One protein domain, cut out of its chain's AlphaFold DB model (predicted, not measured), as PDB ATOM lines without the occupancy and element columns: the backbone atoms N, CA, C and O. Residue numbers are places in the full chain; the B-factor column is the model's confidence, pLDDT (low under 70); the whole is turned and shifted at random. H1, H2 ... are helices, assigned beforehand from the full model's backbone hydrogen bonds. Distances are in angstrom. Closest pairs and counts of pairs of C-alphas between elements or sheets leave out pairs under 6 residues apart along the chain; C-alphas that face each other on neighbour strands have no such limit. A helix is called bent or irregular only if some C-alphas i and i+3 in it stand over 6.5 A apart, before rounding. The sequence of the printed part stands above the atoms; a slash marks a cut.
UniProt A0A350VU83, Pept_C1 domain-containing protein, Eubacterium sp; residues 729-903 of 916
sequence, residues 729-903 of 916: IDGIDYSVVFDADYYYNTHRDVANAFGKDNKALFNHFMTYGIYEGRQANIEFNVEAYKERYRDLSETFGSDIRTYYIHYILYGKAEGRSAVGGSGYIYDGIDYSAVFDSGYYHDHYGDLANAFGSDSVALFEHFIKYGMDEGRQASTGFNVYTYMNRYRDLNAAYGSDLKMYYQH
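AT A GLANCE: This is residues 729 to 903 of the 916 residues of the protein "Pept_C1 domain-containing protein" of Eubacterium sp (UniProt A0A350VU83). Four small clusters of three helices each are strung along the printed part, H1 to H3, H4 to H6, H7 to H9 and H10 to H12. In each, two short helices make a corner and a third covers it; between clusters, H12 packs on the far part of H9, and contacts are otherwise few. The printed part has 175 residues with twelve named helices, H1 to H12 in order, and no named strand: all helix. It is only just compact, close to loose, with a radius of gyration of the C-alphas of 18.7 A, and only just elongated, spanning 59 by 39 by 23 A.

IN THESE COORDINATES: H1, residues 740 to 746, begins at C-alpha 740 (-58.184, -26.690, -19.750). H2 is residues 748 to 754 and H3 758 to 769, 14.0 A long. H4 is 782 to 788, H5 790 to 796 and H6 800 to 811, 14.5 A. H7 is 837 to 843, H8 845 to 851 and H9 855 to 869, 18.5 A; H9 is irregular, with C-alphas 864 and 867 7.3 A apart. H10 is 879 to 885, H11 887 to 893 and H12 897 to 903, ending at C-alpha 903 (-22.594, -20.003, -18.443).

HOW THE PARTS SIT: H1 and H2 only just touch, only at the corner, with 3 pairs of C-alphas within 8 A; the closest C-alphas, of Tyr 744 and Ala 751, are 5.0 A apart. H3 touches H1 with residues 758 to 762 alone, closest C-alphas Ala 740 and Asn 758 at 5.3 A, a steep tilt of 59 degrees. H6 touches H4 with residues 800 to 804 alone, closest C-alphas Val 782 and Tyr 803 at 6.3 A. H9 touches H7 with residues 855 to 859 alone, closest C-alphas Ser 837 and Ser 855 at 5.3 A. H9 touches H12 with residues 867 to 869 alone, closest C-alphas Met 867 and Lys 898 at 5.3 A, a steep tilt of 67 degrees, opposite ways. H12 is about perpendicular to H10, 74 degrees; they touch, closest C-alphas Val 879 and Tyr 900 at 6.5 A. H1 and H9 are close but not clearly touching, with the C-alphas of Thr 746 and Val 856 7.0 A apart. H3 and H4 are apart. Every O i to N i+4 pair is within hydrogen-bond range in each helix but H6, 7 of 8, and H9, 9 of 11.

THE WHOLE: The C-alphas farthest apart, of Asp 730 and Ala 891, are 60.2 A apart. The printed part has no cut. The links H3 to H4 and H6 to H7 are long; in the latter, residues 825 to 826 pair antiparallel with 829 to 830. Mean pLDDT of the printed part is 71.6; 84 residues are under 70, among them 786 to 805 and 807 to 829.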
ATOM      1  N   ILE A 729     -63.653 -33.785  -8.168       43.81
ATOM      2  CA  ILE A 729     -63.745 -35.246  -8.062       43.81
ATOM      3  C   ILE A 729     -63.514 -35.593  -6.592       43.81
ATOM      4  O   ILE A 729     -62.564 -35.093  -5.994       43.81
ATOM      5  N   ASP A 730     -64.400 -36.392  -5.994       41.16
ATOM      6  CA  ASP A 730     -64.320 -36.827  -4.588       41.16
ATOM      7  C   ASP A 730     -64.149 -35.673  -3.577       41.16
ATOM      8  O   ASP A 730     -63.436 -35.776  -2.580       41.16
ATOM      9  N   GLY A 731     -64.770 -34.520  -3.853       42.62
ATOM     10  CA  GLY A 731     -64.656 -33.317  -3.018       42.62
ATOM     11  C   GLY A 731     -63.322 -32.564  -3.142       42.62
ATOM     12  O   GLY A 731     -63.121 -31.565  -2.449       42.62
ATOM     13  N   ILE A 732     -62.425 -32.995  -4.035       44.28
ATOM     14  CA  ILE A 732     -61.153 -32.337  -4.340       44.28
ATOM     15  C   ILE A 732     -61.320 -31.481  -5.596       44.28
ATOM     16  O   ILE A 732     -61.626 -31.982  -6.676       44.28
ATOM     17  N   ASP A 733     -61.091 -30.175  -5.458       71.56
ATOM     18  CA  ASP A 733     -61.151 -29.219  -6.564       71.56
ATOM     19  C   ASP A 733     -59.822 -29.183  -7.336       71.56
ATOM     20  O   ASP A 733     -58.855 -28.514  -6.951       71.56
ATOM     21  N   TYR A 734     -59.773 -29.901  -8.458       72.00
ATOM     22  CA  TYR A 734     -58.584 -29.973  -9.304       72.00
ATOM     23  C   TYR A 734     -58.352 -28.713 -10.140       72.00
ATOM     24  O   TYR A 734     -57.274 -28.589 -10.726       72.00
ATOM     25  N   SER A 735     -59.263 -27.730 -10.142       76.94
ATOM     26  CA  SER A 735     -59.021 -26.431 -10.796       76.94
ATOM     27  C   SER A 735     -57.772 -25.721 -10.249       76.94
ATOM     28  O   SER A 735     -57.132 -24.919 -10.932       76.94
ATOM     29  N   VAL A 736     -57.355 -26.085  -9.031       71.31
ATOM     30  CA  VAL A 736     -56.127 -25.610  -8.385       71.31
ATOM     31  C   VAL A 736     -54.853 -26.014  -9.144       71.31
ATOM     32  O   VAL A 736     -53.856 -25.295  -9.073       71.31
ATOM     33  N   VAL A 737     -54.871 -27.135  -9.869       77.31
ATOM     34  CA  VAL A 737     -53.716 -27.674 -10.616       77.31
ATOM     35  C   VAL A 737     -54.019 -27.963 -12.090       77.31
ATOM     36  O   VAL A 737     -53.115 -28.364 -12.826       77.31
ATOM     37  N   PHE A 738     -55.251 -27.711 -12.540       84.31
ATOM     38  CA  PHE A 738     -55.712 -27.929 -13.906       84.31
ATOM     39  C   PHE A 738     -56.428 -26.698 -14.479       84.31
ATOM     40  O   PHE A 738     -57.373 -26.178 -13.895       84.31
ATOM     41  N   ASP A 739     -56.004 -26.268 -15.661       80.81
ATOM     42  CA  ASP A 739     -56.679 -25.292 -16.511       80.81
ATOM     43  C   ASP A 739     -56.756 -25.869 -17.932       80.81
ATOM     44  O   ASP A 739     -55.737 -26.165 -18.557       80.81
ATOM     45  N   ALA A 740     -57.972 -26.046 -18.453       71.12
ATOM     46  CA  ALA A 740     -58.184 -26.690 -19.750       71.12
ATOM     47  C   ALA A 740     -57.540 -25.926 -20.919       71.12
ATOM     48  O   ALA A 740     -57.024 -26.553 -21.843       71.12
ATOM     49  N   ASP A 741     -57.519 -24.590 -20.884       73.38
ATOM     50  CA  ASP A 741     -56.871 -23.805 -21.935       73.38
ATOM     51  C   ASP A 741     -55.357 -23.926 -21.833       73.38
ATOM     52  O   ASP A 741     -54.683 -24.090 -22.849       73.38
ATOM     53  N   TYR A 742     -54.807 -23.854 -20.625       67.25
ATOM     54  CA  TYR A 742     -53.388 -24.046 -20.388       67.25
ATOM     55  C   TYR A 742     -52.967 -25.432 -20.867       67.25
ATOM     56  O   TYR A 742     -52.030 -25.546 -21.654       67.25
ATOM     57  N   TYR A 743     -53.690 -26.478 -20.467       76.12
ATOM     58  CA  TYR A 743     -53.382 -27.860 -20.812       76.12
ATOM     59  C   TYR A 743     -53.481 -28.117 -22.320       76.12
ATOM     60  O   TYR A 743     -52.555 -28.681 -22.902       76.12
ATOM     61  N   TYR A 744     -54.531 -27.601 -22.971       69.50
ATOM     62  CA  TYR A 744     -54.679 -27.615 -24.429       69.50
ATOM     63  C   TYR A 744     -53.525 -26.901 -25.142       69.50
ATOM     64  O   TYR A 744     -52.965 -27.421 -26.101       69.50
ATOM     65  N   ASN A 745     -53.152 -25.700 -24.697       58.16
ATOM     66  CA  ASN A 745     -52.137 -24.902 -25.386       58.16
ATOM     67  C   ASN A 745     -50.706 -25.422 -25.156       58.16
ATOM     68  O   ASN A 745     -49.828 -25.160 -25.971       58.16
ATOM     69  N   THR A 746     -50.463 -26.159 -24.069       55.34
ATOM     70  CA  THR A 746     -49.117 -26.620 -23.676       55.34
ATOM     71  C   THR A 746     -48.823 -28.071 -24.071       55.34
ATOM     72  O   THR A 746     -47.654 -28.426 -24.203       55.34
ATOM     73  N   HIS A 747     -49.845 -28.900 -24.331       64.56
ATOM     74  CA  HIS A 747     -49.689 -30.321 -24.674       64.56
ATOM     75  C   HIS A 747     -50.257 -30.617 -26.061       64.56
ATOM     76  O   HIS A 747     -51.419 -30.981 -26.230       64.56
ATOM     77  N   ARG A 748     -49.423 -30.438 -27.091       63.84
ATOM     78  CA  ARG A 748     -49.843 -30.505 -28.501       63.84
ATOM     79  C   ARG A 748     -50.362 -31.880 -28.928       63.84
ATOM     80  O   ARG A 748     -51.228 -31.961 -29.793       63.84
ATOM     81  N   ASP A 749     -49.827 -32.950 -28.358       67.50
ATOM     82  CA  ASP A 749     -50.313 -34.320 -28.536       67.50
ATOM     83  C   ASP A 749     -51.757 -34.471 -28.034       67.50
ATOM     84  O   ASP A 749     -52.613 -34.965 -28.767       67.50
ATOM     85  N   VAL A 750     -52.043 -33.934 -26.848       66.81
ATOM     86  CA  VAL A 750     -53.374 -33.915 -26.223       66.81
ATOM     87  C   VAL A 750     -54.323 -33.008 -27.009       66.81
ATOM     88  O   VAL A 750     -55.438 -33.401 -27.340       66.81
ATOM     89  N   ALA A 751     -53.865 -31.820 -27.407       61.72
ATOM     90  CA  ALA A 751     -54.638 -30.886 -28.223       61.72
ATOM     91  C   ALA A 751     -55.055 -31.486 -29.574       61.72
ATOM     92  O   ALA A 751     -56.185 -31.286 -30.022       61.72
ATOM     93  N   ASN A 752     -54.156 -32.240 -30.215       63.72
ATOM     94  CA  ASN A 752     -54.441 -32.933 -31.471       63.72
ATOM     95  C   ASN A 752     -55.435 -34.090 -31.285       63.72
ATOM     96  O   ASN A 752     -56.202 -34.370 -32.203       63.72
ATOM     97  N   ALA A 753     -55.406 -34.760 -30.130       56.91
ATOM     98  CA  ALA A 753     -56.279 -35.890 -29.831       56.91
ATOM     99  C   ALA A 753     -57.696 -35.458 -29.414       56.91
ATOM    100  O   ALA A 753     -58.669 -36.078 -29.839       56.91
ATOM    101  N   PHE A 754     -57.826 -34.389 -28.621       67.50
ATOM    102  CA  PHE A 754     -59.088 -34.033 -27.954       67.50
ATOM    103  C   PHE A 754     -59.676 -32.679 -28.365       67.50
ATOM    104  O   PHE A 754     -60.816 -32.369 -28.018       67.50
ATOM    105  N   GLY A 755     -58.940 -31.853 -29.116       69.19
ATOM    106  CA  GLY A 755     -59.384 -30.496 -29.429       69.19
ATOM    107  C   GLY A 755     -59.628 -29.667 -28.159       69.19
ATOM    108  O   GLY A 755     -59.022 -29.911 -27.121       69.19
ATOM    109  N   LYS A 756     -60.528 -28.678 -28.228       73.19
ATOM    110  CA  LYS A 756     -60.887 -27.812 -27.084       73.19
ATOM    111  C   LYS A 756     -61.997 -28.389 -26.191       73.19
ATOM    112  O   LYS A 756     -62.767 -27.633 -25.604       73.19
ATOM    113  N   ASP A 757     -62.148 -29.710 -26.138       77.25
ATOM    114  CA  ASP A 757     -63.115 -30.339 -25.236       77.25
ATOM    115  C   ASP A 757     -62.555 -30.326 -23.804       77.25
ATOM    116  O   ASP A 757     -61.744 -31.171 -23.433       77.25
ATOM    117  N   ASN A 758     -62.990 -29.352 -22.995       71.06
ATOM    118  CA  ASN A 758     -62.524 -29.172 -21.617       71.06
ATOM    119  C   ASN A 758     -62.673 -30.435 -20.760       71.06
ATOM    120  O   ASN A 758     -61.802 -30.711 -19.938       71.06
ATOM    121  N   LYS A 759     -63.747 -31.210 -20.961       67.38
ATOM    122  CA  LYS A 759     -63.981 -32.439 -20.199       67.38
ATOM    123  C   LYS A 759     -63.021 -33.535 -20.650       67.38
ATOM    124  O   LYS A 759     -62.435 -34.212 -19.817       67.38
ATOM    125  N   ALA A 760     -62.794 -33.681 -21.953       59.91
ATOM    126  CA  ALA A 760     -61.816 -34.643 -22.463       59.91
ATOM    127  C   ALA A 760     -60.373 -34.294 -22.050       59.91
ATOM    128  O   ALA A 760     -59.602 -35.184 -21.700       59.91
ATOM    129  N   LEU A 761     -60.022 -33.004 -22.043       65.81
ATOM    130  CA  LEU A 761     -58.724 -32.505 -21.582       65.81
ATOM    131  C   LEU A 761     -58.511 -32.764 -20.087       65.81
ATOM    132  O   LEU A 761     -57.428 -33.197 -19.693       65.81
ATOM    133  N   PHE A 762     -59.542 -32.535 -19.270       78.12
ATOM    134  CA  PHE A 762     -59.504 -32.819 -17.837       78.12
ATOM    135  C   PHE A 762     -59.381 -34.314 -17.562       78.12
ATOM    136  O   PHE A 762     -58.494 -34.728 -16.822       78.12
ATOM    137  N   ASN A 763     -60.178 -35.135 -18.247       57.56
ATOM    138  CA  ASN A 763     -60.092 -36.587 -18.135       57.56
ATOM    139  C   ASN A 763     -58.694 -37.087 -18.521       57.56
ATOM    140  O   ASN A 763     -58.100 -37.866 -17.785       57.56
ATOM    141  N   HIS A 764     -58.110 -36.586 -19.615       81.25
ATOM    142  CA  HIS A 764     -56.736 -36.934 -19.982       81.25
ATOM    143  C   HIS A 764     -55.725 -36.533 -18.898       81.25
ATOM    144  O   HIS A 764     -54.817 -37.303 -18.581       81.25
ATOM    145  N   PHE A 765     -55.858 -35.335 -18.323       74.94
ATOM    146  CA  PHE A 765     -54.983 -34.901 -17.238       74.94
ATOM    147  C   PHE A 765     -55.069 -35.822 -16.017       74.94
ATOM    148  O   PHE A 765     -54.033 -36.208 -15.480       74.94
ATOM    149  N   MET A 766     -56.279 -36.224 -15.630       69.75
ATOM    150  CA  MET A 766     -56.511 -37.117 -14.498       69.75
ATOM    151  C   MET A 766     -55.999 -38.541 -14.747       69.75
ATOM    152  O   MET A 766     -55.423 -39.151 -13.847       69.75
ATOM    153  N   THR A 767     -56.171 -39.064 -15.963       49.38
ATOM    154  CA  THR A 767     -55.785 -40.440 -16.311       49.38
ATOM    155  C   THR A 767     -54.294 -40.582 -16.617       49.38
ATOM    156  O   THR A 767     -53.686 -41.572 -16.224       49.38
ATOM    157  N   TYR A 768     -53.691 -39.606 -17.299       52.50
ATOM    158  CA  TYR A 768     -52.313 -39.699 -17.797       52.50
ATOM    159  C   TYR A 768     -51.453 -38.523 -17.344       52.50
ATOM    160  O   TYR A 768     -50.348 -38.719 -16.844       52.50
ATOM    161  N   GLY A 769     -51.980 -37.299 -17.441       64.06
ATOM    162  CA  GLY A 769     -51.200 -36.087 -17.201       64.06
ATOM    163  C   GLY A 769     -50.548 -36.008 -15.823       64.06
ATOM    164  O   GLY A 769     -49.380 -35.641 -15.737       64.06
ATOM    165  N   ILE A 770     -51.256 -36.390 -14.762       67.38
ATOM    166  CA  ILE A 770     -50.714 -36.435 -13.398       67.38
ATOM    167  C   ILE A 770     -49.540 -37.422 -13.295       67.38
ATOM    168  O   ILE A 770     -48.504 -37.087 -12.724       67.38
ATOM    169  N   TYR A 771     -49.676 -38.617 -13.874       57.22
ATOM    170  CA  TYR A 771     -48.676 -39.687 -13.782       57.22
ATOM    171  C   TYR A 771     -47.462 -39.463 -14.690       57.22
ATOM    172  O   TYR A 771     -46.362 -39.913 -14.383       57.22
ATOM    173  N   GLU A 772     -47.642 -38.723 -15.782       62.50
ATOM    174  CA  GLU A 772     -46.562 -38.261 -16.659       62.50
ATOM    175  C   GLU A 772     -45.858 -37.000 -16.122       62.50
ATOM    176  O   GLU A 772     -44.894 -36.527 -16.724       62.50
ATOM    177  N   GLY A 773     -46.348 -36.424 -15.020       56.44
ATOM    178  CA  GLY A 773     -45.820 -35.189 -14.440       56.44
ATOM    179  C   GLY A 773     -46.111 -33.930 -15.257       56.44
ATOM    180  O   GLY A 773     -45.378 -32.941 -15.177       56.44
ATOM    181  N   ARG A 774     -47.173 -33.949 -16.072       77.62
ATOM    182  CA  ARG A 774     -47.550 -32.834 -16.944       77.62
ATOM    183  C   ARG A 774     -48.063 -31.652 -16.138       77.62
ATOM    184  O   ARG A 774     -48.914 -31.773 -15.254       77.62
ATOM    185  N   GLN A 775     -47.592 -30.468 -16.494       80.75
ATOM    186  CA  GLN A 775     -48.086 -29.229 -15.919       80.75
ATOM    187  C   GLN A 775     -49.408 -28.851 -16.593       80.75
ATOM    188  O   GLN A 775     -49.418 -28.535 -17.773       80.75
ATOM    189  N   ALA A 776     -50.528 -28.864 -15.872       73.06
ATOM    190  CA  ALA A 776     -51.822 -28.480 -16.444       73.06
ATOM    191  C   ALA A 776     -52.339 -27.123 -15.979       73.06
ATOM    192  O   ALA A 776     -53.380 -26.680 -16.445       73.06
ATOM    193  N   ASN A 777     -51.591 -26.437 -15.121       77.00
ATOM    194  CA  ASN A 777     -51.898 -25.096 -14.660       77.00
ATOM    195  C   ASN A 777     -50.595 -24.295 -14.536       77.00
ATOM    196  O   ASN A 777     -49.547 -24.821 -14.153       77.00
ATOM    197  N   ILE A 778     -50.652 -23.004 -14.859       59.75
ATOM    198  CA  ILE A 778     -49.495 -22.107 -14.786       59.75
ATOM    199  C   ILE A 778     -48.928 -21.955 -13.361       59.75
ATOM    200  O   ILE A 778     -47.739 -21.698 -13.211       59.75
ATOM    201  N   GLU A 779     -49.754 -22.146 -12.329       63.50
ATOM    202  CA  GLU A 779     -49.444 -22.000 -10.900       63.50
ATOM    203  C   GLU A 779     -48.912 -23.285 -10.238       63.50
ATOM    204  O   GLU A 779     -48.499 -23.235  -9.075       63.50
ATOM    205  N   PHE A 780     -48.875 -24.423 -10.945       73.75
ATOM    206  CA  PHE A 780     -48.435 -25.701 -10.375       73.75
ATOM    207  C   PHE A 780     -47.602 -26.551 -11.342       73.75
ATOM    208  O   PHE A 780     -48.113 -27.037 -12.344       73.75
ATOM    209  N   ASN A 781     -46.338 -26.810 -11.000       75.56
ATOM    210  CA  ASN A 781     -45.459 -27.764 -11.669       75.56
ATOM    211  C   ASN A 781     -44.964 -28.803 -10.652       75.56
ATOM    212  O   ASN A 781     -44.280 -28.463  -9.683       75.56
ATOM    213  N   VAL A 782     -45.296 -30.073 -10.880       74.62
ATOM    214  CA  VAL A 782     -45.041 -31.139  -9.905       74.62
ATOM    215  C   VAL A 782     -43.556 -31.411  -9.679       74.62
ATOM    216  O   VAL A 782     -43.144 -31.595  -8.536       74.62
ATOM    217  N   GLU A 783     -42.735 -31.355 -10.727       68.19
ATOM    218  CA  GLU A 783     -41.291 -31.572 -10.610       68.19
ATOM    219  C   GLU A 783     -40.643 -30.429  -9.828       68.19
ATOM    220  O   GLU A 783     -39.878 -30.662  -8.894       68.19
ATOM    221  N   ALA A 784     -41.041 -29.184 -10.096       58.69
ATOM    222  CA  ALA A 784     -40.557 -28.042  -9.329       58.69
ATOM    223  C   ALA A 784     -41.008 -28.078  -7.861       58.69
ATOM    224  O   ALA A 784     -40.281 -27.626  -6.972       58.69
ATOM    225  N   TYR A 785     -42.211 -28.590  -7.595       71.69
ATOM    226  CA  TYR A 785     -42.726 -28.763  -6.242       71.69
ATOM    227  C   TYR A 785     -41.947 -29.849  -5.486       71.69
ATOM    228  O   TYR A 785     -41.489 -29.617  -4.366       71.69
ATOM    229  N   LYS A 786     -41.703 -30.988  -6.137       68.50
ATOM    230  CA  LYS A 786     -40.903 -32.106  -5.634       68.50
ATOM    231  C   LYS A 786     -39.448 -31.731  -5.354       68.50
ATOM    232  O   LYS A 786     -38.923 -32.058  -4.291       68.50
ATOM    233  N   GLU A 787     -38.797 -31.019  -6.272       59.53
ATOM    234  CA  GLU A 787     -37.401 -30.591  -6.122       59.53
ATOM    235  C   GLU A 787     -37.221 -29.537  -5.026       59.53
ATOM    236  O   GLU A 787     -36.224 -29.543  -4.299       59.53
ATOM    237  N   ARG A 788     -38.179 -28.611  -4.891       61.19
ATOM    238  CA  ARG A 788     -38.091 -27.517  -3.916       61.19
ATOM    239  C   ARG A 788     -38.279 -27.993  -2.485       61.19
ATOM    240  O   ARG A 788     -37.616 -27.483  -1.578       61.19
ATOM    241  N   TYR A 789     -39.215 -28.906  -2.278       62.19
ATOM    242  CA  TYR A 789     -39.624 -29.336  -0.953       62.19
ATOM    243  C   TYR A 789     -39.001 -30.685  -0.647       62.19
ATOM    244  O   TYR A 789     -39.579 -31.742  -0.882       62.19
ATOM    245  N   ARG A 790     -37.769 -30.622  -0.131       50.88
ATOM    246  CA  ARG A 790     -36.999 -31.798   0.279       50.88
ATOM    247  C   ARG A 790     -37.741 -32.654   1.308       50.88
ATOM    248  O   ARG A 790     -37.624 -33.869   1.279       50.88
ATOM    249  N   ASP A 791     -38.528 -32.020   2.170       57.91
ATOM    250  CA  ASP A 791     -39.433 -32.687   3.103       57.91
ATOM    251  C   ASP A 791     -40.475 -33.549   2.379       57.91
ATOM    252  O   ASP A 791     -40.738 -34.670   2.800       57.91
ATOM    253  N   LEU A 792     -41.015 -33.075   1.255       57.41
ATOM    254  CA  LEU A 792     -41.941 -33.854   0.435       57.41
ATOM    255  C   LEU A 792     -41.207 -34.924  -0.377       57.41
ATOM    256  O   LEU A 792     -41.709 -36.033  -0.471       57.41
ATOM    257  N   SER A 793     -40.010 -34.656  -0.912       50.09
ATOM    258  CA  SER A 793     -39.270 -35.670  -1.686       50.09
ATOM    259  C   SER A 793     -38.648 -36.790  -0.859       50.09
ATOM    260  O   SER A 793     -38.559 -37.915  -1.349       50.09
ATOM    261  N   GLU A 794     -38.303 -36.534   0.403       49.47
ATOM    262  CA  GLU A 794     -37.950 -37.583   1.367       49.47
ATOM    263  C   GLU A 794     -39.179 -38.409   1.801       49.47
ATOM    264  O   GLU A 794     -39.018 -39.573   2.157       49.47
ATOM    265  N   THR A 795     -40.393 -37.844   1.722       44.41
ATOM    266  CA  THR A 795     -41.643 -38.485   2.183       44.41
ATOM    267  C   THR A 795     -42.397 -39.226   1.074       44.41
ATOM    268  O   THR A 795     -42.826 -40.356   1.269       44.41
ATOM    269  N   PHE A 796     -42.573 -38.606  -0.093       54.25
ATOM    270  CA  PHE A 796     -43.392 -39.121  -1.199       54.25
ATOM    271  C   PHE A 796     -42.561 -39.874  -2.247       54.25
ATOM    272  O   PHE A 796     -43.108 -40.591  -3.082       54.25
ATOM    273  N   GLY A 797     -41.232 -39.719  -2.244       57.31
ATOM    274  CA  GLY A 797     -40.350 -40.405  -3.187       57.31
ATOM    275  C   GLY A 797     -40.753 -40.169  -4.649       57.31
ATOM    276  O   GLY A 797     -40.817 -39.026  -5.114       57.31
ATOM    277  N   SER A 798     -41.005 -41.252  -5.389       58.78
ATOM    278  CA  SER A 798     -41.425 -41.225  -6.797       58.78
ATOM    279  C   SER A 798     -42.940 -41.145  -7.015       58.78
ATOM    280  O   SER A 798     -43.357 -41.114  -8.170       58.78
ATOM    281  N   ASP A 799     -43.760 -41.108  -5.958       53.72
ATOM    282  CA  ASP A 799     -45.219 -41.019  -6.075       53.72
ATOM    283  C   ASP A 799     -45.651 -39.610  -6.493       53.72
ATOM    284  O   ASP A 799     -45.904 -38.728  -5.673       53.72
ATOM    285  N   ILE A 800     -45.708 -39.401  -7.807       52.81
ATOM    286  CA  ILE A 800     -45.965 -38.102  -8.426       52.81
ATOM    287  C   ILE A 800     -47.385 -37.583  -8.152       52.81
ATOM    288  O   ILE A 800     -47.566 -36.379  -7.973       52.81
ATOM    289  N   ARG A 801     -48.379 -38.477  -8.026       66.00
ATOM    290  CA  ARG A 801     -49.787 -38.120  -7.775       66.00
ATOM    291  C   ARG A 801     -49.952 -37.446  -6.417       66.00
ATOM    292  O   ARG A 801     -50.662 -36.443  -6.309       66.00
ATOM    293  N   THR A 802     -49.245 -37.943  -5.409       57.03
ATOM    294  CA  THR A 802     -49.302 -37.398  -4.048       57.03
ATOM    295  C   THR A 802     -48.808 -35.949  -3.976       57.03
ATOM    296  O   THR A 802     -49.350 -35.159  -3.203       57.03
ATOM    297  N   TYR A 803     -47.889 -35.517  -4.849       60.47
ATOM    298  CA  TYR A 803     -47.473 -34.107  -4.923       60.47
ATOM    299  C   TYR A 803     -48.574 -33.178  -5.469       60.47
ATOM    300  O   TYR A 803     -48.706 -32.060  -4.964       60.47
ATOM    301  N   TYR A 804     -49.376 -33.615  -6.453       68.25
ATOM    302  CA  TYR A 804     -50.534 -32.845  -6.945       68.25
ATOM    303  C   TYR A 804     -51.584 -32.698  -5.841       68.25
ATOM    304  O   TYR A 804     -51.989 -31.581  -5.520       68.25
ATOM    305  N   ILE A 805     -51.974 -33.810  -5.208       59.34
ATOM    306  CA  ILE A 805     -52.996 -33.825  -4.148       59.34
ATOM    307  C   ILE A 805     -52.547 -32.990  -2.948       59.34
ATOM    308  O   ILE A 805     -53.306 -32.160  -2.446       59.34
ATOM    309  N   HIS A 806     -51.290 -33.141  -2.524       75.12
ATOM    310  CA  HIS A 806     -50.746 -32.356  -1.425       75.12
ATOM    311  C   HIS A 806     -50.822 -30.854  -1.713       75.12
ATOM    312  O   HIS A 806     -51.158 -30.075  -0.821       75.12
ATOM    313  N   TYR A 807     -50.544 -30.415  -2.943       62.94
ATOM    314  CA  TYR A 807     -50.637 -28.997  -3.270       62.94
ATOM    315  C   TYR A 807     -52.071 -28.462  -3.256       62.94
ATOM    316  O   TYR A 807     -52.288 -27.372  -2.722       62.94
ATOM    317  N   ILE A 808     -53.025 -29.231  -3.789       63.00
ATOM    318  CA  ILE A 808     -54.452 -28.873  -3.807       63.00
ATOM    319  C   ILE A 808     -54.981 -28.707  -2.380       63.00
ATOM    320  O   ILE A 808     -55.597 -27.691  -2.065       63.00
ATOM    321  N   LEU A 809     -54.706 -29.685  -1.514       46.88
ATOM    322  CA  LEU A 809     -55.271 -29.734  -0.165       46.88
ATOM    323  C   LEU A 809     -54.535 -28.834   0.834       46.88
ATOM    324  O   LEU A 809     -55.160 -28.241   1.711       46.88
ATOM    325  N   TYR A 810     -53.211 -28.722   0.706       52.78
ATOM    326  CA  TYR A 810     -52.368 -28.094   1.727       52.78
ATOM    327  C   TYR A 810     -51.407 -27.071   1.135       52.78
ATOM    328  O   TYR A 810     -51.365 -25.929   1.587       52.78
ATOM    329  N   GLY A 811     -50.654 -27.432   0.097       59.41
ATOM    330  CA  GLY A 811     -49.551 -26.620  -0.413       59.41
ATOM    331  C   GLY A 811     -49.943 -25.201  -0.826       59.41
ATOM    332  O   GLY A 811     -49.200 -24.266  -0.523       59.41
ATOM    333  N   LYS A 812     -51.110 -25.019  -1.456       63.94
ATOM    334  CA  LYS A 812     -51.625 -23.692  -1.821       63.94
ATOM    335  C   LYS A 812     -52.003 -22.864  -0.590       63.94
ATOM    336  O   LYS A 812     -51.629 -21.696  -0.505       63.94
ATOM    337  N   ALA A 813     -52.673 -23.472   0.390       52.19
ATOM    338  CA  ALA A 813     -53.053 -22.820   1.648       52.19
ATOM    339  C   ALA A 813     -51.840 -22.490   2.539       52.19
ATOM    340  O   ALA A 813     -51.812 -21.453   3.199       52.19
ATOM    341  N   GLU A 814     -50.808 -23.333   2.514       56.53
ATOM    342  CA  GLU A 814     -49.534 -23.129   3.209       56.53
ATOM    343  C   GLU A 814     -48.652 -22.051   2.551       56.53
ATOM    344  O   GLU A 814     -47.606 -21.686   3.090       56.53
ATOM    345  N   GLY A 815     -49.048 -21.534   1.381       55.25
ATOM    346  CA  GLY A 815     -48.268 -20.561   0.618       55.25
ATOM    347  C   GLY A 815     -46.993 -21.151   0.008       55.25
ATOM    348  O   GLY A 815     -46.032 -20.419  -0.247       55.25
ATOM    349  N   ARG A 816     -46.949 -22.470  -0.217       58.03
ATOM    350  CA  ARG A 816     -45.809 -23.124  -0.861       58.03
ATOM    351  C   ARG A 816     -45.745 -22.748  -2.344       58.03
ATOM    352  O   ARG A 816     -46.739 -22.777  -3.063       58.03
ATOM    353  N   SER A 817     -44.547 -22.431  -2.826       60.16
ATOM    354  CA  SER A 817     -44.274 -22.150  -4.235       60.16
ATOM    355  C   SER A 817     -44.171 -23.459  -5.009       60.16
ATOM    356  O   SER A 817     -43.119 -24.100  -5.014       60.16
ATOM    357  N   ALA A 818     -45.246 -23.841  -5.692       57.12
ATOM    358  CA  ALA A 818     -45.264 -25.010  -6.572       57.12
ATOM    359  C   ALA A 818     -44.924 -24.711  -8.028       57.12
ATOM    360  O   ALA A 818     -44.980 -25.584  -8.879       57.12
ATOM    361  N   VAL A 819     -44.481 -23.491  -8.300       53.59
ATOM    362  CA  VAL A 819     -43.801 -23.135  -9.540       53.59
ATOM    363  C   VAL A 819     -42.325 -22.962  -9.251       53.59
ATOM    364  O   VAL A 819     -41.936 -22.304  -8.281       53.59
ATOM    365  N   GLY A 820     -41.477 -23.589 -10.064       41.66
ATOM    366  CA  GLY A 820     -40.088 -23.170 -10.238       41.66
ATOM    367  C   GLY A 820     -40.110 -21.685 -10.557       41.66
ATOM    368  O   GLY A 820     -40.890 -21.315 -11.427       41.66
ATOM    369  N   GLY A 821     -39.385 -20.831  -9.825       41.28
ATOM    370  CA  GLY A 821     -39.480 -19.377  -9.994       41.28
ATOM    371  C   GLY A 821     -39.456 -18.993 -11.474       41.28
ATOM    372  O   GLY A 821     -38.422 -19.098 -12.112       41.28
ATOM    373  N   SER A 822     -40.606 -18.600 -12.038       50.44
ATOM    374  CA  SER A 822     -40.778 -18.260 -13.465       50.44
ATOM    375  C   SER A 822     -40.195 -19.260 -14.490       50.44
ATOM    376  O   SER A 822     -39.903 -18.846 -15.607       50.44
ATOM    377  N   GLY A 823     -39.982 -20.528 -14.130       50.91
ATOM    378  CA  GLY A 823     -38.950 -21.390 -14.720       50.91
ATOM    379  C   GLY A 823     -39.192 -21.822 -16.162       50.91
ATOM    380  O   GLY A 823     -39.895 -22.798 -16.415       50.91
ATOM    381  N   TYR A 824     -38.531 -21.166 -17.107       61.22
ATOM    382  CA  TYR A 824     -38.388 -21.653 -18.472       61.22
ATOM    383  C   TYR A 824     -37.366 -22.797 -18.481       61.22
ATOM    384  O   TYR A 824     -36.194 -22.598 -18.802       61.22
ATOM    385  N   ILE A 825     -37.773 -23.984 -18.026       56.12
ATOM    386  CA  ILE A 825     -36.862 -25.112 -17.800       56.12
ATOM    387  C   ILE A 825     -36.750 -25.966 -19.065       56.12
ATOM    388  O   ILE A 825     -37.746 -26.463 -19.586       56.12
ATOM    389  N   TYR A 826     -35.524 -26.168 -19.550       55.16
ATOM    390  CA  TYR A 826     -35.214 -27.094 -20.642       55.16
ATOM    391  C   TYR A 826     -33.932 -27.864 -20.310       55.16
ATOM    392  O   TYR A 826     -32.925 -27.251 -19.953       55.16
ATOM    393  N   ASP A 827     -33.967 -29.198 -20.418       59.28
ATOM    394  CA  ASP A 827     -32.843 -30.094 -20.074       59.28
ATOM    395  C   ASP A 827     -32.320 -29.882 -18.633       59.28
ATOM    396  O   ASP A 827     -31.118 -29.804 -18.379       59.28
ATOM    397  N   GLY A 828     -33.246 -29.695 -17.682       48.59
ATOM    398  CA  GLY A 828     -32.933 -29.463 -16.265       48.59
ATOM    399  C   GLY A 828     -32.258 -28.117 -15.961       48.59
ATOM    400  O   GLY A 828     -31.705 -27.938 -14.877       48.59
ATOM    401  N   ILE A 829     -32.256 -27.169 -16.905       54.34
ATOM    402  CA  ILE A 829     -31.673 -25.830 -16.744       54.34
ATOM    403  C   ILE A 829     -32.789 -24.788 -16.758       54.34
ATOM    404  O   ILE A 829     -33.580 -24.755 -17.695       54.34
ATOM    405  N   ASP A 830     -32.810 -23.909 -15.756       70.06
ATOM    406  CA  ASP A 830     -33.745 -22.786 -15.648       70.06
ATOM    407  C   ASP A 830     -33.261 -21.562 -16.455       70.06
ATOM    408  O   ASP A 830     -32.250 -20.936 -16.126       70.06
ATOM    409  N   TYR A 831     -33.979 -21.215 -17.527       79.12
ATOM    410  CA  TYR A 831     -33.643 -20.104 -18.420       79.12
ATOM    411  C   TYR A 831     -34.256 -18.756 -18.017       79.12
ATOM    412  O   TYR A 831     -34.056 -17.771 -18.732       79.12
ATOM    413  N   SER A 832     -34.936 -18.638 -16.879       75.25
ATOM    414  CA  SER A 832     -35.667 -17.409 -16.517       75.25
ATOM    415  C   SER A 832     -34.783 -16.196 -16.254       75.25
ATOM    416  O   SER A 832     -35.226 -15.056 -16.356       75.25
ATOM    417  N   ALA A 833     -33.492 -16.409 -15.997       80.38
ATOM    418  CA  ALA A 833     -32.523 -15.318 -15.925       80.38
ATOM    419  C   ALA A 833     -32.203 -14.687 -17.293       80.38
ATOM    420  O   ALA A 833     -31.627 -13.597 -17.347       80.38
ATOM    421  N   VAL A 834     -32.515 -15.377 -18.393       88.44
ATOM    422  CA  VAL A 834     -32.182 -14.939 -19.754       88.44
ATOM    423  C   VAL A 834     -33.385 -14.870 -20.693       88.44
ATOM    424  O   VAL A 834     -33.247 -14.271 -21.760       88.44
ATOM    425  N   PHE A 835     -34.546 -15.399 -20.296       85.94
ATOM    426  CA  PHE A 835     -35.767 -15.445 -21.094       85.94
ATOM    427  C   PHE A 835     -36.987 -14.928 -20.313       85.94
ATOM    428  O   PHE A 835     -37.215 -15.311 -19.171       85.94
ATOM    429  N   ASP A 836     -37.761 -14.065 -20.964       82.12
ATOM    430  CA  ASP A 836     -39.036 -13.496 -20.536       82.12
ATOM    431  C   ASP A 836     -39.933 -13.416 -21.779       82.12
ATOM    432  O   ASP A 836     -39.601 -12.739 -22.757       82.12
ATOM    433  N   SER A 837     -41.050 -14.145 -21.794       70.81
ATOM    434  CA  SER A 837     -41.869 -14.272 -23.005       70.81
ATOM    435  C   SER A 837     -42.519 -12.959 -23.426       70.81
ATOM    436  O   SER A 837     -42.676 -12.740 -24.624       70.81
ATOM    437  N   GLY A 838     -42.875 -12.085 -22.479       72.81
ATOM    438  CA  GLY A 838     -43.451 -10.774 -22.786       72.81
ATOM    439  C   GLY A 838     -42.432  -9.878 -23.485       72.81
ATOM    440  O   GLY A 838     -42.691  -9.353 -24.564       72.81
ATOM    441  N   TYR A 839     -41.223  -9.796 -22.929       84.62
ATOM    442  CA  TYR A 839     -40.104  -9.093 -23.539       84.62
ATOM    443  C   TYR A 839     -39.762  -9.679 -24.908       84.62
ATOM    444  O   TYR A 839     -39.613  -8.936 -25.872       84.62
ATOM    445  N   TYR A 840     -39.636 -11.001 -25.021       89.56
ATOM    446  CA  TYR A 840     -39.212 -11.646 -26.261       89.56
ATOM    447  C   TYR A 840     -40.248 -11.515 -27.385       89.56
ATOM    448  O   TYR A 840     -39.873 -11.278 -28.533       89.56
ATOM    449  N   HIS A 841     -41.536 -11.592 -27.043       86.56
ATOM    450  CA  HIS A 841     -42.646 -11.269 -27.935       86.56
ATOM    451  C   HIS A 841     -42.573  -9.817 -28.422       86.56
ATOM    452  O   HIS A 841     -42.513  -9.559 -29.625       86.56
ATOM    453  N   ASP A 842     -42.526  -8.864 -27.489       85.31
ATOM    454  CA  ASP A 842     -42.615  -7.435 -27.800       85.31
ATOM    455  C   ASP A 842     -41.376  -6.920 -28.549       85.31
ATOM    456  O   ASP A 842     -41.454  -5.960 -29.322       85.31
ATOM    457  N   HIS A 843     -40.221  -7.554 -28.337       89.12
ATOM    458  CA  HIS A 843     -38.954  -7.158 -28.945       89.12
ATOM    459  C   HIS A 843     -38.786  -7.662 -30.387       89.12
ATOM    460  O   HIS A 843     -38.051  -7.047 -31.164       89.12
ATOM    461  N   TYR A 844     -39.467  -8.749 -30.767       91.75
ATOM    462  CA  TYR A 844     -39.312  -9.399 -32.069       91.75
ATOM    463  C   TYR A 844     -40.656  -9.565 -32.780       91.75
ATOM    464  O   TYR A 844     -41.372 -10.550 -32.609       91.75
ATOM    465  N   GLY A 845     -40.978  -8.602 -33.647       84.50
ATOM    466  CA  GLY A 845     -42.249  -8.580 -34.374       84.50
ATOM    467  C   GLY A 845     -42.472  -9.773 -35.313       84.50
ATOM    468  O   GLY A 845     -43.615 -10.121 -35.592       84.50
ATOM    469  N   ASP A 846     -41.415 -10.426 -35.802       90.50
ATOM    470  CA  ASP A 846     -41.515 -11.690 -36.543       90.50
ATOM    471  C   ASP A 846     -42.063 -12.819 -35.663       90.50
ATOM    472  O   ASP A 846     -42.928 -13.569 -36.110       90.50
ATOM    473  N   LEU A 847     -41.631 -12.886 -34.402       87.44
ATOM    474  CA  LEU A 847     -42.106 -13.872 -33.432       87.44
ATOM    475  C   LEU A 847     -43.517 -13.546 -32.947       87.44
ATOM    476  O   LEU A 847     -44.351 -14.443 -32.884       87.44
ATOM    477  N   ALA A 848     -43.820 -12.267 -32.704       76.12
ATOM    478  CA  ALA A 848     -45.175 -11.825 -32.378       76.12
ATOM    479  C   ALA A 848     -46.185 -12.184 -33.483       76.12
ATOM    480  O   ALA A 848     -47.287 -12.642 -33.200       76.12
ATOM    481  N   ASN A 849     -45.802 -12.038 -34.756       79.12
ATOM    482  CA  ASN A 849     -46.666 -12.415 -35.877       79.12
ATOM    483  C   ASN A 849     -46.761 -13.935 -36.082       79.12
ATOM    484  O   ASN A 849     -47.801 -14.420 -36.521       79.12
ATOM    485  N   ALA A 850     -45.683 -14.677 -35.819       73.62
ATOM    486  CA  ALA A 850     -45.639 -16.122 -36.028       73.62
ATOM    487  C   ALA A 850     -46.310 -16.914 -34.896       73.62
ATOM    488  O   ALA A 850     -46.921 -17.947 -35.164       73.62
ATOM    489  N   PHE A 851     -46.195 -16.436 -33.656       67.81
ATOM    490  CA  PHE A 851     -46.579 -17.176 -32.452       67.81
ATOM    491  C   PHE A 851     -47.613 -16.438 -31.586       67.81
ATOM    492  O   PHE A 851     -48.193 -17.039 -30.688       67.81
ATOM    493  N   GLY A 852     -47.902 -15.158 -31.847       70.06
ATOM    494  CA  GLY A 852     -48.763 -14.360 -30.969       70.06
ATOM    495  C   GLY A 852     -48.233 -14.356 -29.534       70.06
ATOM    496  O   GLY A 852     -47.030 -14.443 -29.306       70.06
ATOM    497  N   SER A 853     -49.129 -14.319 -28.550       58.81
ATOM    498  CA  SER A 853     -48.761 -14.370 -27.127       58.81
ATOM    499  C   SER A 853     -48.445 -15.784 -26.606       58.81
ATOM    500  O   SER A 853     -48.435 -15.994 -25.394       58.81
ATOM    501  N   ASP A 854     -48.199 -16.761 -27.489       55.19
ATOM    502  CA  ASP A 854     -47.854 -18.137 -27.117       55.19
ATOM    503  C   ASP A 854     -46.443 -18.205 -26.510       55.19
ATOM    504  O   ASP A 854     -45.423 -18.317 -27.197       55.19
ATOM    505  N   SER A 855     -46.392 -18.124 -25.180       55.91
ATOM    506  CA  SER A 855     -45.144 -18.137 -24.411       55.91
ATOM    507  C   SER A 855     -44.315 -19.417 -24.578       55.91
ATOM    508  O   SER A 855     -43.091 -19.351 -24.445       55.91
ATOM    509  N   VAL A 856     -44.942 -20.551 -24.918       52.28
ATOM    510  CA  VAL A 856     -44.261 -21.842 -25.093       52.28
ATOM    511  C   VAL A 856     -43.578 -21.886 -26.448       52.28
ATOM    512  O   VAL A 856     -42.379 -22.143 -26.514       52.28
ATOM    513  N   ALA A 857     -44.288 -21.541 -27.525       56.47
ATOM    514  CA  ALA A 857     -43.697 -21.476 -28.860       56.47
ATOM    515  C   ALA A 857     -42.556 -20.441 -28.933       56.47
ATOM    516  O   ALA A 857     -41.528 -20.668 -29.578       56.47
ATOM    517  N   LEU A 858     -42.697 -19.324 -28.211       67.81
ATOM    518  CA  LEU A 858     -41.645 -18.321 -28.049       67.81
ATOM    519  C   LEU A 858     -40.416 -18.879 -27.313       67.81
ATOM    520  O   LEU A 858     -39.281 -18.609 -27.723       67.81
ATOM    521  N   PHE A 859     -40.620 -19.677 -26.263       78.56
ATOM    522  CA  PHE A 859     -39.531 -20.306 -25.518       78.56
ATOM    523  C   PHE A 859     -38.847 -21.425 -26.317       78.56
ATOM    524  O   PHE A 859     -37.619 -21.440 -26.423       78.56
ATOM    525  N   GLU A 860     -39.608 -22.299 -26.978       67.12
ATOM    526  CA  GLU A 860     -39.074 -23.325 -27.882       67.12
ATOM    527  C   GLU A 860     -38.244 -22.701 -29.006       67.12
ATOM    528  O   GLU A 860     -37.134 -23.156 -29.300       67.12
ATOM    529  N   HIS A 861     -38.737 -21.610 -29.602       90.38
ATOM    530  CA  HIS A 861     -37.968 -20.853 -30.578       90.38
ATOM    531  C   HIS A 861     -36.668 -20.328 -29.964       90.38
ATOM    532  O   HIS A 861     -35.619 -20.391 -30.604       90.38
ATOM    533  N   PHE A 862     -36.694 -19.785 -28.746       90.25
ATOM    534  CA  PHE A 862     -35.485 -19.282 -28.098       90.25
ATOM    535  C   PHE A 862     -34.441 -20.375 -27.845       90.25
ATOM    536  O   PHE A 862     -33.266 -20.175 -28.162       90.25
ATOM    537  N   ILE A 863     -34.865 -21.549 -27.370       83.38
ATOM    538  CA  ILE A 863     -33.976 -22.695 -27.136       83.38
ATOM    539  C   ILE A 863     -33.376 -23.243 -28.432       83.38
ATOM    540  O   ILE A 863     -32.187 -23.591 -28.472       83.38
ATOM    541  N   LYS A 864     -34.203 -23.336 -29.477       80.38
ATOM    542  CA  LYS A 864     -33.852 -23.993 -30.737       80.38
ATOM    543  C   LYS A 864     -33.122 -23.083 -31.722       80.38
ATOM    544  O   LYS A 864     -32.313 -23.580 -32.497       80.38
ATOM    545  N   TYR A 865     -33.416 -21.786 -31.699       87.75
ATOM    546  CA  TYR A 865     -32.916 -20.818 -32.679       87.75
ATOM    547  C   TYR A 865     -32.442 -19.511 -32.033       87.75
ATOM    548  O   TYR A 865     -31.383 -19.001 -32.385       87.75
ATOM    549  N   GLY A 866     -33.176 -18.968 -31.057       93.50
ATOM    550  CA  GLY A 866     -32.914 -17.631 -30.510       93.50
ATOM    551  C   GLY A 866     -31.536 -17.466 -29.867       93.50
ATOM    552  O   GLY A 866     -30.873 -16.459 -30.110       93.50
ATOM    553  N   MET A 867     -31.065 -18.452 -29.099       93.19
ATOM    554  CA  MET A 867     -29.714 -18.416 -28.519       93.19
ATOM    555  C   MET A 867     -28.611 -18.451 -29.584       93.19
ATOM    556  O   MET A 867     -27.629 -17.716 -29.460       93.19
ATOM    557  N   ASP A 868     -28.789 -19.252 -30.637       88.50
ATOM    558  CA  ASP A 868     -27.821 -19.386 -31.733       88.50
ATOM    559  C   ASP A 868     -27.804 -18.134 -32.626       88.50
ATOM    560  O   ASP A 868     -26.758 -17.720 -33.124       88.50
ATOM    561  N   GLU A 869     -28.955 -17.475 -32.768       91.75
ATOM    562  CA  GLU A 869     -29.104 -16.177 -33.434       91.75
ATOM    563  C   GLU A 869     -28.604 -15.001 -32.571       91.75
ATOM    564  O   GLU A 869     -28.447 -13.876 -33.056       91.75
ATOM    565  N   GLY A 870     -28.338 -15.239 -31.283       93.62
ATOM    566  CA  GLY A 870     -27.918 -14.218 -30.330       93.62
ATOM    567  C   GLY A 870     -29.027 -13.238 -29.940       93.62
ATOM    568  O   GLY A 870     -28.734 -12.079 -29.638       93.62
ATOM    569  N   ARG A 871     -30.293 -13.672 -29.960       94.94
ATOM    570  CA  ARG A 871     -31.442 -12.832 -29.611       94.94
ATOM    571  C   ARG A 871     -31.525 -12.564 -28.109       94.94
ATOM    572  O   ARG A 871     -31.398 -13.468 -27.294       94.94
ATOM    573  N   GLN A 872     -31.810 -11.318 -27.744       95.38
ATOM    574  CA  GLN A 872     -32.026 -10.934 -26.354       95.38
ATOM    575  C   GLN A 872     -33.464 -11.262 -25.957       95.38
ATOM    576  O   GLN A 872     -34.390 -10.688 -26.520       95.38
ATOM    577  N   ALA A 873     -33.649 -12.151 -24.984       89.56
ATOM    578  CA  ALA A 873     -34.979 -12.605 -24.584       89.56
ATOM    579  C   ALA A 873     -35.431 -12.151 -23.203       89.56
ATOM    580  O   ALA A 873     -36.548 -12.434 -22.813       89.56
ATOM    581  N   SER A 874     -34.613 -11.384 -22.494       89.06
ATOM    582  CA  SER A 874     -35.016 -10.707 -21.268       89.06
ATOM    583  C   SER A 874     -34.354  -9.342 -21.209       89.06
ATOM    584  O   SER A 874     -33.326  -9.088 -21.848       89.06
ATOM    585  N   THR A 875     -34.895  -8.455 -20.380       85.88
ATOM    586  CA  THR A 875     -34.187  -7.214 -20.053       85.88
ATOM    587  C   THR A 875     -32.861  -7.527 -19.359       85.88
ATOM    588  O   THR A 875     -31.866  -6.871 -19.653       85.88
ATOM    589  N   GLY A 876     -32.825  -8.555 -18.500       83.56
ATOM    590  CA  GLY A 876     -31.723  -8.945 -17.610       83.56
ATOM    591  C   GLY A 876     -30.415  -9.400 -18.267       83.56
ATOM    592  O   GLY A 876     -29.366  -9.310 -17.629       83.56
ATOM    593  N   PHE A 877     -30.447  -9.853 -19.524       93.00
ATOM    594  CA  PHE A 877     -29.289 -10.489 -20.155       93.00
ATOM    595  C   PHE A 877     -29.141 -10.147 -21.641       93.00
ATOM    596  O   PHE A 877     -30.021 -10.454 -22.439       93.00
ATOM    597  N   ASN A 878     -27.985  -9.606 -22.043       93.94
ATOM    598  CA  ASN A 878     -27.590  -9.469 -23.448       93.94
ATOM    599  C   ASN A 878     -26.291 -10.244 -23.727       93.94
ATOM    600  O   ASN A 878     -25.226  -9.918 -23.191       93.94
ATOM    601  N   VAL A 879     -26.360 -11.243 -24.615       94.31
ATOM    602  CA  VAL A 879     -25.229 -12.145 -24.891       94.31
ATOM    603  C   VAL A 879     -24.005 -11.428 -25.449       94.31
ATOM    604  O   VAL A 879     -22.882 -11.740 -25.060       94.31
ATOM    605  N   TYR A 880     -24.192 -10.425 -26.308       93.62
ATOM    606  CA  TYR A 880     -23.078  -9.700 -26.914       93.62
ATOM    607  C   TYR A 880     -22.406  -8.772 -25.904       93.62
ATOM    608  O   TYR A 880     -21.178  -8.652 -25.905       93.62
ATOM    609  N   THR A 881     -23.173  -8.153 -25.004       92.81
ATOM    610  CA  THR A 881     -22.595  -7.389 -23.893       92.81
ATOM    611  C   THR A 881     -21.796  -8.298 -22.965       92.81
ATOM    612  O   THR A 881     -20.650  -7.983 -22.632       92.81
ATOM    613  N   TYR A 882     -22.364  -9.446 -22.592       93.81
ATOM    614  CA  TYR A 882     -21.723 -10.414 -21.707       93.81
ATOM    615  C   TYR A 882     -20.433 -10.991 -22.321       93.81
ATOM    616  O   TYR A 882     -19.372 -10.955 -21.693       93.81
ATOM    617  N   MET A 883     -20.481 -11.404 -23.591       92.69
ATOM    618  CA  MET A 883     -19.329 -11.898 -24.355       92.69
ATOM    619  C   MET A 883     -18.204 -10.857 -24.474       92.69
ATOM    620  O   MET A 883     -17.032 -11.178 -24.277       92.69
ATOM    621  N   ASN A 884     -18.528  -9.596 -24.775       90.31
ATOM    622  CA  ASN A 884     -17.517  -8.546 -24.952       90.31
ATOM    623  C   ASN A 884     -16.877  -8.096 -23.630       90.31
ATOM    624  O   ASN A 884     -15.734  -7.628 -23.618       90.31
ATOM    625  N   ARG A 885     -17.606  -8.223 -22.517       92.75
ATOM    626  CA  ARG A 885     -17.141  -7.823 -21.185       92.75
ATOM    627  C   ARG A 885     -16.163  -8.831 -20.583       92.75
ATOM    628  O   ARG A 885     -15.198  -8.421 -19.937       92.75
ATOM    629  N   TYR A 886     -16.376 -10.124 -20.819       91.75
ATOM    630  CA  TYR A 886     -15.625 -11.203 -20.180       91.75
ATOM    631  C   TYR A 886     -14.697 -11.913 -21.172       91.75
ATOM    632  O   TYR A 886     -15.065 -12.878 -21.843       91.75
ATOM    633  N   ARG A 887     -13.452 -11.416 -21.271       89.25
ATOM    634  CA  ARG A 887     -12.427 -11.957 -22.190       89.25
ATOM    635  C   ARG A 887     -12.066 -13.415 -21.914       89.25
ATOM    636  O   ARG A 887     -11.648 -14.104 -22.837       89.25
ATOM    637  N   ASP A 888     -12.184 -13.854 -20.667       91.94
ATOM    638  CA  ASP A 888     -11.990 -15.243 -20.255       91.94
ATOM    639  C   ASP A 888     -13.013 -16.169 -20.921       91.94
ATOM    640  O   ASP A 888     -12.628 -17.190 -21.486       91.94
ATOM    641  N   LEU A 889     -14.285 -15.761 -20.965       91.31
ATOM    642  CA  LEU A 889     -15.332 -16.510 -21.663       91.31
ATOM    643  C   LEU A 889     -15.132 -16.463 -23.180       91.31
ATOM    644  O   LEU A 889     -15.300 -17.479 -23.844       91.31
ATOM    645  N   ASN A 890     -14.677 -15.329 -23.724       86.81
ATOM    646  CA  ASN A 890     -14.356 -15.219 -25.151       86.81
ATOM    647  C   ASN A 890     -13.220 -16.160 -25.582       86.81
ATOM    648  O   ASN A 890     -13.290 -16.805 -26.626       86.81
ATOM    649  N   ALA A 891     -12.195 -16.310 -24.741       85.81
ATOM    650  CA  ALA A 891     -11.147 -17.297 -24.969       85.81
ATOM    651  C   ALA A 891     -11.653 -18.749 -24.853       85.81
ATOM    652  O   ALA A 891     -11.099 -19.626 -25.514       85.81
ATOM    653  N   ALA A 892     -12.676 -19.002 -24.026       88.00
ATOM    654  CA  ALA A 892     -13.209 -20.337 -23.759       88.00
ATOM    655  C   ALA A 892     -14.249 -20.811 -24.789       88.00
ATOM    656  O   ALA A 892     -14.212 -21.967 -25.200       88.00
ATOM    657  N   TYR A 893     -15.169 -19.939 -25.201       90.81
ATOM    658  CA  TYR A 893     -16.337 -20.303 -26.014       90.81
ATOM    659  C   TYR A 893     -16.272 -19.762 -27.445       90.81
ATOM    660  O   TYR A 893     -16.994 -20.234 -28.320       90.81
ATOM    661  N   GLY A 894     -15.390 -18.796 -27.724       90.00
ATOM    662  CA  GLY A 894     -15.254 -18.209 -29.054       90.00
ATOM    663  C   GLY A 894     -16.588 -17.662 -29.567       90.00
ATOM    664  O   GLY A 894     -17.217 -16.837 -28.909       90.00
ATOM    665  N   SER A 895     -17.026 -18.124 -30.741       86.94
ATOM    666  CA  SER A 895     -18.280 -17.695 -31.377       86.94
ATOM    667  C   SER A 895     -19.520 -18.501 -30.967       86.94
ATOM    668  O   SER A 895     -20.579 -18.284 -31.550       86.94
ATOM    669  N   ASP A 896     -19.411 -19.445 -30.028       90.56
ATOM    670  CA  ASP A 896     -20.548 -20.253 -29.570       90.56
ATOM    671  C   ASP A 896     -21.413 -19.457 -28.586       90.56
ATOM    672  O   ASP A 896     -21.168 -19.447 -27.379       90.56
ATOM    673  N   LEU A 897     -22.413 -18.749 -29.117       92.44
ATOM    674  CA  LEU A 897     -23.275 -17.855 -28.342       92.44
ATOM    675  C   LEU A 897     -24.075 -18.598 -27.266       92.44
ATOM    676  O   LEU A 897     -24.230 -18.073 -26.160       92.44
ATOM    677  N   LYS A 898     -24.517 -19.830 -27.537       90.81
ATOM    678  CA  LYS A 898     -25.320 -20.644 -26.613       90.81
ATOM    679  C   LYS A 898     -24.580 -20.931 -25.308       90.81
ATOM    680  O   LYS A 898     -25.174 -20.852 -24.229       90.81
ATOM    681  N   MET A 899     -23.269 -21.155 -25.387       88.62
ATOM    682  CA  MET A 899     -22.427 -21.370 -24.208       88.62
ATOM    683  C   MET A 899     -22.377 -20.157 -23.269       88.62
ATOM    684  O   MET A 899     -22.268 -20.332 -22.055       88.62
ATOM    685  N   TYR A 900     -22.525 -18.930 -23.778       93.38
ATOM    686  CA  TYR A 900     -22.566 -17.731 -22.933       93.38
ATOM    687  C   TYR A 900     -23.881 -17.607 -22.155       93.38
ATOM    688  O   TYR A 900     -23.835 -17.242 -20.978       93.38
ATOM    689  N   TYR A 901     -25.025 -17.945 -22.765       93.44
ATOM    690  CA  TYR A 901     -26.316 -18.015 -22.061       93.44
ATOM    691  C   TYR A 901     -26.252 -19.050 -20.935       93.44
ATOM    692  O   TYR A 901     -26.534 -18.738 -19.779       93.44
ATOM    693  N   GLN A 902     -25.792 -20.264 -21.251       88.06
ATOM    694  CA  GLN A 902     -25.684 -21.347 -20.272       88.06
ATOM    695  C   GLN A 902     -24.685 -21.035 -19.157       88.06
ATOM    696  O   GLN A 902     -24.961 -21.326 -17.994       88.06
ATOM    697  N   HIS A 903     -23.539 -20.424 -19.473       92.62
ATOM    698  CA  HIS A 903     -22.594 -20.003 -18.443       92.62
ATOM    699  C   HIS A 903     -23.212 -18.957 -17.520       92.62
ATOM    700  O   HIS A 903     -23.001 -19.018 -16.311       92.62
TER     701      HIS A 903